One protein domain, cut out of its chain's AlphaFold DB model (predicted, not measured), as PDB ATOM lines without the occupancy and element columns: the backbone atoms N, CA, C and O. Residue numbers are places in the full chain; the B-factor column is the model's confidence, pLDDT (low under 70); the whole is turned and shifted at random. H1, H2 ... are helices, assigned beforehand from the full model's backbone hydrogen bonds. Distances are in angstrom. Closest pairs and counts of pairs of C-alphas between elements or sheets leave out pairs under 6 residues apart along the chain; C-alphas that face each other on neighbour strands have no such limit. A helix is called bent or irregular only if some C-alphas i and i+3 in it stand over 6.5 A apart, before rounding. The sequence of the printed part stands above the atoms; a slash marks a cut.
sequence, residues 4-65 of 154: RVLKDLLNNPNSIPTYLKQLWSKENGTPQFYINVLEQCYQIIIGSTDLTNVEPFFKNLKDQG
ATOM      1  N   ARG A   4     114.980 160.601 146.005       95.94
ATOM      2  CA  ARG A   4     113.588 160.676 146.484       95.94
ATOM      3  C   ARG A   4     112.956 162.017 146.145       95.94
ATOM      4  O   ARG A   4     111.861 162.039 145.603       95.94
ATOM      5  N   VAL A   5     113.687 163.109 146.380       95.88
ATOM      6  CA  VAL A   5     113.233 164.464 146.031       95.88
ATOM      7  C   VAL A   5     112.960 164.552 144.535       95.88
ATOM      8  O   VAL A   5     111.909 165.036 144.133       95.88
ATOM      9  N   LEU A   6     113.868 164.020 143.711       96.12
ATOM     10  CA  LEU A   6     113.665 163.973 142.267       96.12
ATOM     11  C   LEU A   6     112.399 163.188 141.901       96.12
ATOM     12  O   LEU A   6     111.574 163.681 141.141       96.12
ATOM     13  N   LYS A   7     112.211 161.994 142.472       96.19
ATOM     14  CA  LYS A   7     111.028 161.163 142.219       96.19
ATOM     15  C   LYS A   7     109.724 161.869 142.605       96.19
ATOM     16  O   LYS A   7     108.750 161.783 141.861       96.19
ATOM     17  N   ASP A   8     109.703 162.578 143.729       96.81
ATOM     18  CA  ASP A   8     108.529 163.330 144.179       96.81
ATOM     19  C   ASP A   8     108.191 164.478 143.216       96.81
ATOM     20  O   ASP A   8     107.023 164.675 142.877       96.81
ATOM     21  N   LEU A   9     109.209 165.189 142.716       95.81
ATOM     22  CA  LEU A   9     109.039 166.254 141.722       95.81
ATOM     23  C   LEU A   9     108.541 165.717 140.374       95.81
ATOM     24  O   LEU A   9     107.662 166.329 139.772       95.81
ATOM     25  N   LEU A  10     109.059 164.573 139.916       92.62
ATOM     26  CA  LEU A  10     108.616 163.938 138.669       92.62
ATOM     27  C   LEU A  10     107.173 163.414 138.766       92.62
ATOM     28  O   LEU A  10     106.424 163.518 137.802       92.62
ATOM     29  N   ASN A  11     106.757 162.912 139.934       95.94
ATOM     30  CA  ASN A  11     105.377 162.472 140.174       95.94
ATOM     31  C   ASN A  11     104.389 163.636 140.358       95.94
ATOM     32  O   ASN A  11     103.179 163.440 140.254       95.94
ATOM     33  N   ASN A  12     104.880 164.841 140.657       95.31
ATOM     34  CA  ASN A  12     104.064 166.042 140.793       95.31
ATOM     35  C   ASN A  12     104.759 167.264 140.161       95.31
ATOM     36  O   ASN A  12     105.244 168.141 140.891       95.31
ATOM     37  N   PRO A  13     104.777 167.378 138.818       93.31
ATOM     38  CA  PRO A  13     105.500 168.445 138.123       93.31
ATOM     39  C   PRO A  13     105.041 169.862 138.502       93.31
ATOM     40  O   PRO A  13     105.838 170.800 138.521       93.31
ATOM     41  N   ASN A  14     103.779 170.026 138.914       95.06
ATOM     42  CA  ASN A  14     103.235 171.307 139.383       95.06
ATOM     43  C   ASN A  14     103.916 171.827 140.663       95.06
ATOM     44  O   ASN A  14     103.799 173.010 140.988       95.06
ATOM     45  N   SER A  15     104.641 170.975 141.393       95.25
ATOM     46  CA  SER A  15     105.421 171.374 142.570       95.25
ATOM     47  C   SER A  15     106.804 171.953 142.233       95.25
ATOM     48  O   SER A  15     107.388 172.653 143.067       95.25
ATOM     49  N   ILE A  16     107.307 171.738 141.008       95.88
ATOM     50  CA  ILE A  16     108.641 172.175 140.564       95.88
ATOM     51  C   ILE A  16     108.842 173.693 140.724       95.88
ATOM     52  O   ILE A  16     109.865 174.086 141.290       95.88
ATOM     53  N   PRO A  17     107.903 174.579 140.329       97.12
ATOM     54  CA  PRO A  17     108.095 176.018 140.508       97.12
ATOM     55  C   PRO A  17     108.280 176.419 141.975       97.12
ATOM     56  O   PRO A  17     109.101 177.282 142.287       97.12
ATOM     57  N   THR A  18     107.543 175.786 142.892       96.88
ATOM     58  CA  THR A  18     107.672 176.030 144.335       96.88
ATOM     59  C   THR A  18     109.021 175.540 144.852       96.88
ATOM     60  O   THR A  18     109.693 176.271 145.581       96.88
ATOM     61  N   TYR A  19     109.454 174.352 144.428       95.94
ATOM     62  CA  TYR A  19     110.766 173.801 144.764       95.94
ATOM     63  C   TYR A  19     111.913 174.715 144.318       95.94
ATOM     64  O   TYR A  19     112.778 175.067 145.120       95.94
ATOM     65  N   LEU A  20     111.894 175.163 143.058       94.56
ATOM     66  CA  LEU A  20     112.926 176.041 142.506       94.56
ATOM     67  C   LEU A  20     112.945 177.408 143.199       94.56
ATOM     68  O   LEU A  20     114.023 177.924 143.486       94.56
ATOM     69  N   LYS A  21     111.779 177.970 143.554       94.62
ATOM     70  CA  LYS A  21     111.698 179.202 144.362       94.62
ATOM     71  C   LYS A  21     112.347 179.029 145.736       94.62
ATOM     72  O   LYS A  21     113.114 179.890 146.159       94.62
ATOM     73  N   GLN A  22     112.069 177.920 146.420       93.88
ATOM     74  CA  GLN A  22     112.682 177.618 147.716       93.88
ATOM     75  C   GLN A  22     114.194 177.417 147.588       93.88
ATOM     76  O   GLN A  22     114.952 177.952 148.396       93.88
ATOM     77  N   LEU A  23     114.645 176.700 146.556       92.75
ATOM     78  CA  LEU A  23     116.064 176.518 146.266       92.75
ATOM     79  C   LEU A  23     116.762 177.864 146.025       92.75
ATOM     80  O   LEU A  23     117.822 178.104 146.598       92.75
ATOM     81  N   TRP A  24     116.135 178.750 145.247       91.88
ATOM     82  CA  TRP A  24     116.651 180.083 144.935       91.88
ATOM     83  C   TRP A  24     116.716 181.016 146.153       91.88
ATOM     84  O   TRP A  24     117.577 181.888 146.218       91.88
ATOM     85  N   SER A  25     115.818 180.836 147.126       86.81
ATOM     86  CA  SER A  25     115.769 181.644 148.354       86.81
ATOM     87  C   SER A  25     116.834 181.307 149.407       86.81
ATOM     88  O   SER A  25     116.910 181.991 150.426       86.81
ATOM     89  N   LYS A  26     117.647 180.264 149.193       82.06
ATOM     90  CA  LYS A  26     118.798 179.942 150.060       82.06
ATOM     91  C   LYS A  26     119.940 180.946 149.843       82.06
ATOM     92  O   LYS A  26     119.833 181.793 148.962       82.06
ATOM     93  N   GLU A  27     121.015 180.860 150.644       73.44
ATOM     94  CA  GLU A  27     122.219 181.699 150.484       73.44
ATOM     95  C   GLU A  27     122.612 181.815 149.008       73.44
ATOM     96  O   GLU A  27     123.033 180.842 148.379       73.44
ATOM     97  N   ASN A  28     122.424 183.012 148.458       79.31
ATOM     98  CA  ASN A  28     122.573 183.309 147.045       79.31
ATOM     99  C   ASN A  28     123.822 184.170 146.808       79.31
ATOM    100  O   ASN A  28     124.373 184.777 147.724       79.31
ATOM    101  N   GLY A  29     124.297 184.196 145.561       82.06
ATOM    102  CA  GLY A  29     125.380 185.096 145.144       82.06
ATOM    103  C   GLY A  29     126.780 184.483 145.071       82.06
ATOM    104  O   GLY A  29     127.730 185.207 144.781       82.06
ATOM    105  N   THR A  30     126.937 183.169 145.268       91.75
ATOM    106  CA  THR A  30     128.209 182.473 144.993       91.75
ATOM    107  C   THR A  30     128.138 181.687 143.678       91.75
ATOM    108  O   THR A  30     127.076 181.164 143.338       91.75
ATOM    109  N   PRO A  31     129.253 181.523 142.939       93.25
ATOM    110  CA  PRO A  31     129.295 180.645 141.767       93.25
ATOM    111  C   PRO A  31     128.791 179.226 142.064       93.25
ATOM    112  O   PRO A  31     128.024 178.670 141.283       93.25
ATOM    113  N   GLN A  32     129.148 178.675 143.230       92.25
ATOM    114  CA  GLN A  32     128.712 177.340 143.641       92.25
ATOM    115  C   GLN A  32     127.194 177.257 143.836       92.25
ATOM    116  O   GLN A  32     126.589 176.251 143.480       92.25
ATOM    117  N   PHE A  33     126.560 178.310 144.359       93.06
ATOM    118  CA  PHE A  33     125.103 178.371 144.452       93.06
ATOM    119  C   PHE A  33     124.451 178.261 143.065       93.06
ATOM    120  O   PHE A  33     123.565 177.427 142.880       93.06
ATOM    121  N   TYR A  34     124.917 179.035 142.078       93.12
ATOM    122  CA  TYR A  34     124.357 178.995 140.722       93.12
ATOM    123  C   TYR A  34     124.576 177.641 140.043       93.12
ATOM    124  O   TYR A  34     123.650 177.116 139.425       93.12
ATOM    125  N   ILE A  35     125.762 177.046 140.210       93.19
ATOM    126  CA  ILE A  35     126.058 175.691 139.727       93.19
ATOM    127  C   ILE A  35     125.078 174.688 140.348       93.19
ATOM    128  O   ILE A  35     124.415 173.958 139.621       93.19
ATOM    129  N   ASN A  36     124.883 174.722 141.668       93.56
ATOM    130  CA  ASN A  36     123.973 173.807 142.363       93.56
ATOM    131  C   ASN A  36     122.506 173.959 141.921       93.56
ATOM    132  O   ASN A  36     121.751 172.983 141.950       93.56
ATOM    133  N   VAL A  37     122.072 175.173 141.561       94.44
ATOM    134  CA  VAL A  37     120.736 175.413 140.992       94.44
ATOM    135  C   VAL A  37     120.637 174.781 139.606       94.44
ATOM    136  O   VAL A  37     119.699 174.028 139.349       94.44
ATOM    137  N   LEU A  38     121.620 175.034 138.737       94.44
ATOM    138  CA  LEU A  38     121.657 174.489 137.377       94.44
ATOM    139  C   LEU A  38     121.698 172.958 137.369       94.44
ATOM    140  O   LEU A  38     120.931 172.335 136.641       94.44
ATOM    141  N   GLU A  39     122.527 172.345 138.212       95.19
ATOM    142  CA  GLU A  39     122.599 170.889 138.358       95.19
ATOM    143  C   GLU A  39     121.240 170.285 138.721       95.19
ATOM    144  O   GLU A  39     120.843 169.259 138.175       95.19
ATOM    145  N   GLN A  40     120.484 170.928 139.608       95.81
ATOM    146  CA  GLN A  40     119.163 170.440 139.995       95.81
ATOM    147  C   GLN A  40     118.116 170.635 138.904       95.81
ATOM    148  O   GLN A  40     117.268 169.762 138.728       95.81
ATOM    149  N   CYS A  41     118.194 171.727 138.142       96.12
ATOM    150  CA  CYS A  41     117.388 171.886 136.937       96.12
ATOM    151  C   CYS A  41     117.678 170.759 135.939       96.12
ATOM    152  O   CYS A  41     116.735 170.133 135.460       96.12
ATOM    153  N   TYR A  42     118.951 170.439 135.682       96.00
ATOM    154  CA  TYR A  42     119.308 169.316 134.812       96.00
ATOM    155  C   TYR A  42     118.749 167.998 135.327       96.00
ATOM    156  O   TYR A  42     118.140 167.273 134.552       96.00
ATOM    157  N   GLN A  43     118.871 167.716 136.626       95.69
ATOM    158  CA  GLN A  43     118.343 166.480 137.205       95.69
ATOM    159  C   GLN A  43     116.830 166.332 137.011       95.69
ATOM    160  O   GLN A  43     116.366 165.239 136.698       95.69
ATOM    161  N   ILE A  44     116.074 167.426 137.158       96.06
ATOM    162  CA  ILE A  44     114.630 167.455 136.889       96.06
ATOM    163  C   ILE A  44     114.357 167.214 135.401       96.06
ATOM    164  O   ILE A  44     113.538 166.363 135.073       96.06
ATOM    165  N   ILE A  45     115.047 167.934 134.509       93.25
ATOM    166  CA  ILE A  45     114.822 167.867 133.056       93.25
ATOM    167  C   ILE A  45     115.117 166.468 132.507       93.25
ATOM    168  O   ILE A  45     114.331 165.940 131.726       93.25
ATOM    169  N   ILE A  46     116.233 165.862 132.920       93.25
ATOM    170  CA  ILE A  46     116.648 164.537 132.437       93.25
ATOM    171  C   ILE A  46     116.000 163.392 133.230       93.25
ATOM    172  O   ILE A  46     116.180 162.225 132.890       93.25
ATOM    173  N   GLY A  47     115.309 163.706 134.331       93.44
ATOM    174  CA  GLY A  47     114.715 162.720 135.232       93.44
ATOM    175  C   GLY A  47     115.727 161.793 135.920       93.44
ATOM    176  O   GLY A  47     115.372 160.686 136.317       93.44
ATOM    177  N   SER A  48     116.985 162.218 136.075       93.62
ATOM    178  CA  SER A  48     118.061 161.425 136.684       93.62
ATOM    179  C   SER A  48     118.942 162.272 137.593       93.62
ATOM    180  O   SER A  48     119.219 163.430 137.302       93.62
ATOM    181  N   THR A  49     119.436 161.693 138.691       94.50
ATOM    182  CA  THR A  49     120.444 162.348 139.542       94.50
ATOM    183  C   THR A  49     121.852 162.306 138.940       94.50
ATOM    184  O   THR A  49     122.720 163.052 139.391       94.50
ATOM    185  N   ASP A  50     122.081 161.441 137.950       94.19
ATOM    186  CA  ASP A  50     123.370 161.249 137.284       94.19
ATOM    187  C   ASP A  50     123.563 162.258 136.143       94.19
ATOM    188  O   ASP A  50     123.031 162.099 135.041       94.19
ATOM    189  N   LEU A  51     124.364 163.289 136.420       92.62
ATOM    190  CA  LEU A  51     124.662 164.376 135.489       92.62
ATOM    191  C   LEU A  51     125.523 163.947 134.293       92.62
ATOM    192  O   LEU A  51     125.588 164.679 133.308       92.62
ATOM    193  N   THR A  52     126.151 162.766 134.323       94.81
ATOM    194  CA  THR A  52     126.907 162.265 133.161       94.81
ATOM    195  C   THR A  52     125.994 161.932 131.975       94.81
ATOM    196  O   THR A  52     126.446 161.915 130.831       94.81
ATOM    197  N   ASN A  53     124.689 161.760 132.226       88.25
ATOM    198  CA  ASN A  53     123.685 161.470 131.204       88.25
ATOM    199  C   ASN A  53     123.061 162.712 130.553       88.25
ATOM    200  O   ASN A  53     122.225 162.549 129.668       88.25
ATOM    201  N   VAL A  54     123.456 163.934 130.934       90.62
ATOM    202  CA  VAL A  54     122.889 165.172 130.364       90.62
ATOM    203  C   VAL A  54     123.085 165.231 128.846       90.62
ATOM    204  O   VAL A  54     122.112 165.314 128.099       90.62
ATOM    205  N   GLU A  55     124.328 165.122 128.376       92.06
ATOM    206  CA  GLU A  55     124.643 165.168 126.941       92.06
ATOM    207  C   GLU A  55     124.006 164.001 126.157       92.06
ATOM    208  O   GLU A  55     123.331 164.252 125.152       92.06
ATOM    209  N   PRO A  56     124.116 162.727 126.604       93.06
ATOM    210  CA  PRO A  56     123.406 161.614 125.971       93.06
ATOM    211  C   PRO A  56     121.887 161.801 125.880       93.06
ATOM    212  O   PRO A  56     121.302 161.455 124.854       93.06
ATOM    213  N   PHE A  57     121.249 162.350 126.919       91.31
ATOM    214  CA  PHE A  57     119.806 162.585 126.956       91.31
ATOM    215  C   PHE A  57     119.374 163.568 125.864       91.31
ATOM    216  O   PHE A  57     118.530 163.236 125.030       91.31
ATOM    217  N   PHE A  58     119.997 164.749 125.795       88.25
ATOM    218  CA  PHE A  58     119.649 165.740 124.773       88.25
ATOM    219  C   PHE A  58     120.019 165.278 123.362       88.25
ATOM    220  O   PHE A  58     119.264 165.525 122.418       88.25
ATOM    221  N   LYS A  59     121.129 164.543 123.206       86.81
ATOM    222  CA  LYS A  59     121.470 163.910 121.929       86.81
ATOM    223  C   LYS A  59     120.393 162.915 121.494       86.81
ATOM    224  O   LYS A  59     119.997 162.934 120.334       86.81
ATOM    225  N   ASN A  60     119.892 162.082 122.405       88.62
ATOM    226  CA  ASN A  60     118.837 161.119 122.102       88.62
ATOM    227  C   ASN A  60     117.542 161.811 121.651       88.62
ATOM    228  O   ASN A  60     116.995 161.439 120.616       88.62
ATOM    229  N   LEU A  61     117.108 162.866 122.350       84.62
ATOM    230  CA  LEU A  61     115.938 163.648 121.936       84.62
ATOM    231  C   LEU A  61     116.137 164.307 120.562       84.62
ATOM    232  O   LEU A  61     115.208 164.352 119.752       84.62
ATOM    233  N   LYS A  62     117.349 164.800 120.268       78.88
ATOM    234  CA  LYS A  62     117.704 165.350 118.950       78.88
ATOM    235  C   LYS A  62     117.638 164.286 117.856       78.88
ATOM    236  O   LYS A  62     117.012 164.525 116.826       78.88
ATOM    237  N   ASP A  63     118.254 163.127 118.081       82.25
ATOM    238  CA  ASP A  63     118.298 162.016 117.122       82.25
ATOM    239  C   ASP A  63     116.895 161.441 116.849       82.25
ATOM    240  O   ASP A  63     116.602 161.030 115.729       82.25
ATOM    241  N   GLN A  64     116.009 161.462 117.850       81.06
ATOM    242  CA  GLN A  64     114.596 161.085 117.719       81.06
ATOM    243  C   GLN A  64     113.726 162.170 117.062       81.06
ATOM    244  O   GLN A  64     112.541 161.944 116.833       81.06
ATOM    245  N   GLY A  65     114.278 163.352 116.775       69.38
ATOM    246  CA  GLY A  65     113.517 164.475 116.226       69.38
ATOM    247  C   GLY A  65     112.557 165.133 117.225       69.38
ATOM    248  O   GLY A  65     111.740 165.957 116.828       69.38
TER     249      GLY A  65
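AT A GLANCE: This is residues 4 to 65 of the 154 residues of the protein "E3 ubiquitin-protein ligase" of Polysphondylium pallidum (strain ATCC 26659 / Pp 5 / PN500) (UniProt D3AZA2). The longest helix, H3, has H2 side by side with it, running back the opposite way as a loose helical hairpin, while H1 and H4 both meet the later part of H3 at a slant. H4 leads away from that end of H3, and its residues 59 to 63 stick out together with 64 and 65; at the other end of H3 the turn from H2 also sticks out, residues 25 to 32. The printed part has 62 residues with four named helices, in the order H1, H2, H3, H4, and no named strand; its class is all helix. It is only just loose, close to compact, with a radius of gyration of the C-alphas of 13.0 A, and it spans 39 by 28 by 19 A.

IN THESE COORDINATES: Find C-alpha 31 at (129.295, 180.645, 141.767); from there H3, residues 31 to 46, runs 22.5 A to C-alpha 46 at (116.648, 164.537, 132.437). Before it in the chain come H1, residues 4 to 11, 10.5 A long, and H2, residues 13 to 24, 17.5 A long. H2 is irregular, but only just: C-alphas 14 and 17 are 6.9 A apart. After H3 look for H4, residues 51 to 63, which runs 19.6 A to C-alpha 63 at (118.298, 162.016, 117.122). H4 is irregular too, with C-alphas 52 and 55 7.2 A apart.

HOW THE PARTS SIT: Start at H3, the hub, which touches the three other helices. H2 and H3 form a helical hairpin at a shallow tilt of 8 degrees, opposite ways. They only just touch, with 3 pairs of C-alphas within 8 A, through residues 20 to 24 of H2 and residue 37 of H3; the closest C-alphas are those of Leu 23 and Val 37, 7.1 A apart. Further along H3, its residues 43 to 44 touch H1, with the C-alphas of Leu 6 and Ile 44 closest at 6.5 A; the two helices run the same way at a steep tilt of 49 degrees. Residues 39 to 46 of H3 touch H4, the same way at a steep tilt of 47 degrees, and the closest C-alphas, those of Ile 46 and Val 54, are 6.6 A apart. H1 and H2 are close but not clearly touching, their closest C-alphas, those of Leu 9 and Ile 16, being 6.0 A apart. H4 is apart from H1 and from H2. In the backbones of H1 and H3 every O i to N i+4 pair is within hydrogen-bond range; in H2 it is 6 of 8 and in H4 7 of 9.

THE WHOLE: Look for the two C-alphas farthest apart at Glu 27 and Gln 64, 39.5 A. Without the stretches that stand free, residues 25 to 32 and 59 to 65, the body spans 28 by 25 by 17 A. The printed part has no cut; the links H1 to H2 and H3 to H4 are tight, and H2 to H3 is short. The mean pLDDT of the printed part is 91.6, and residue 65 is under 70.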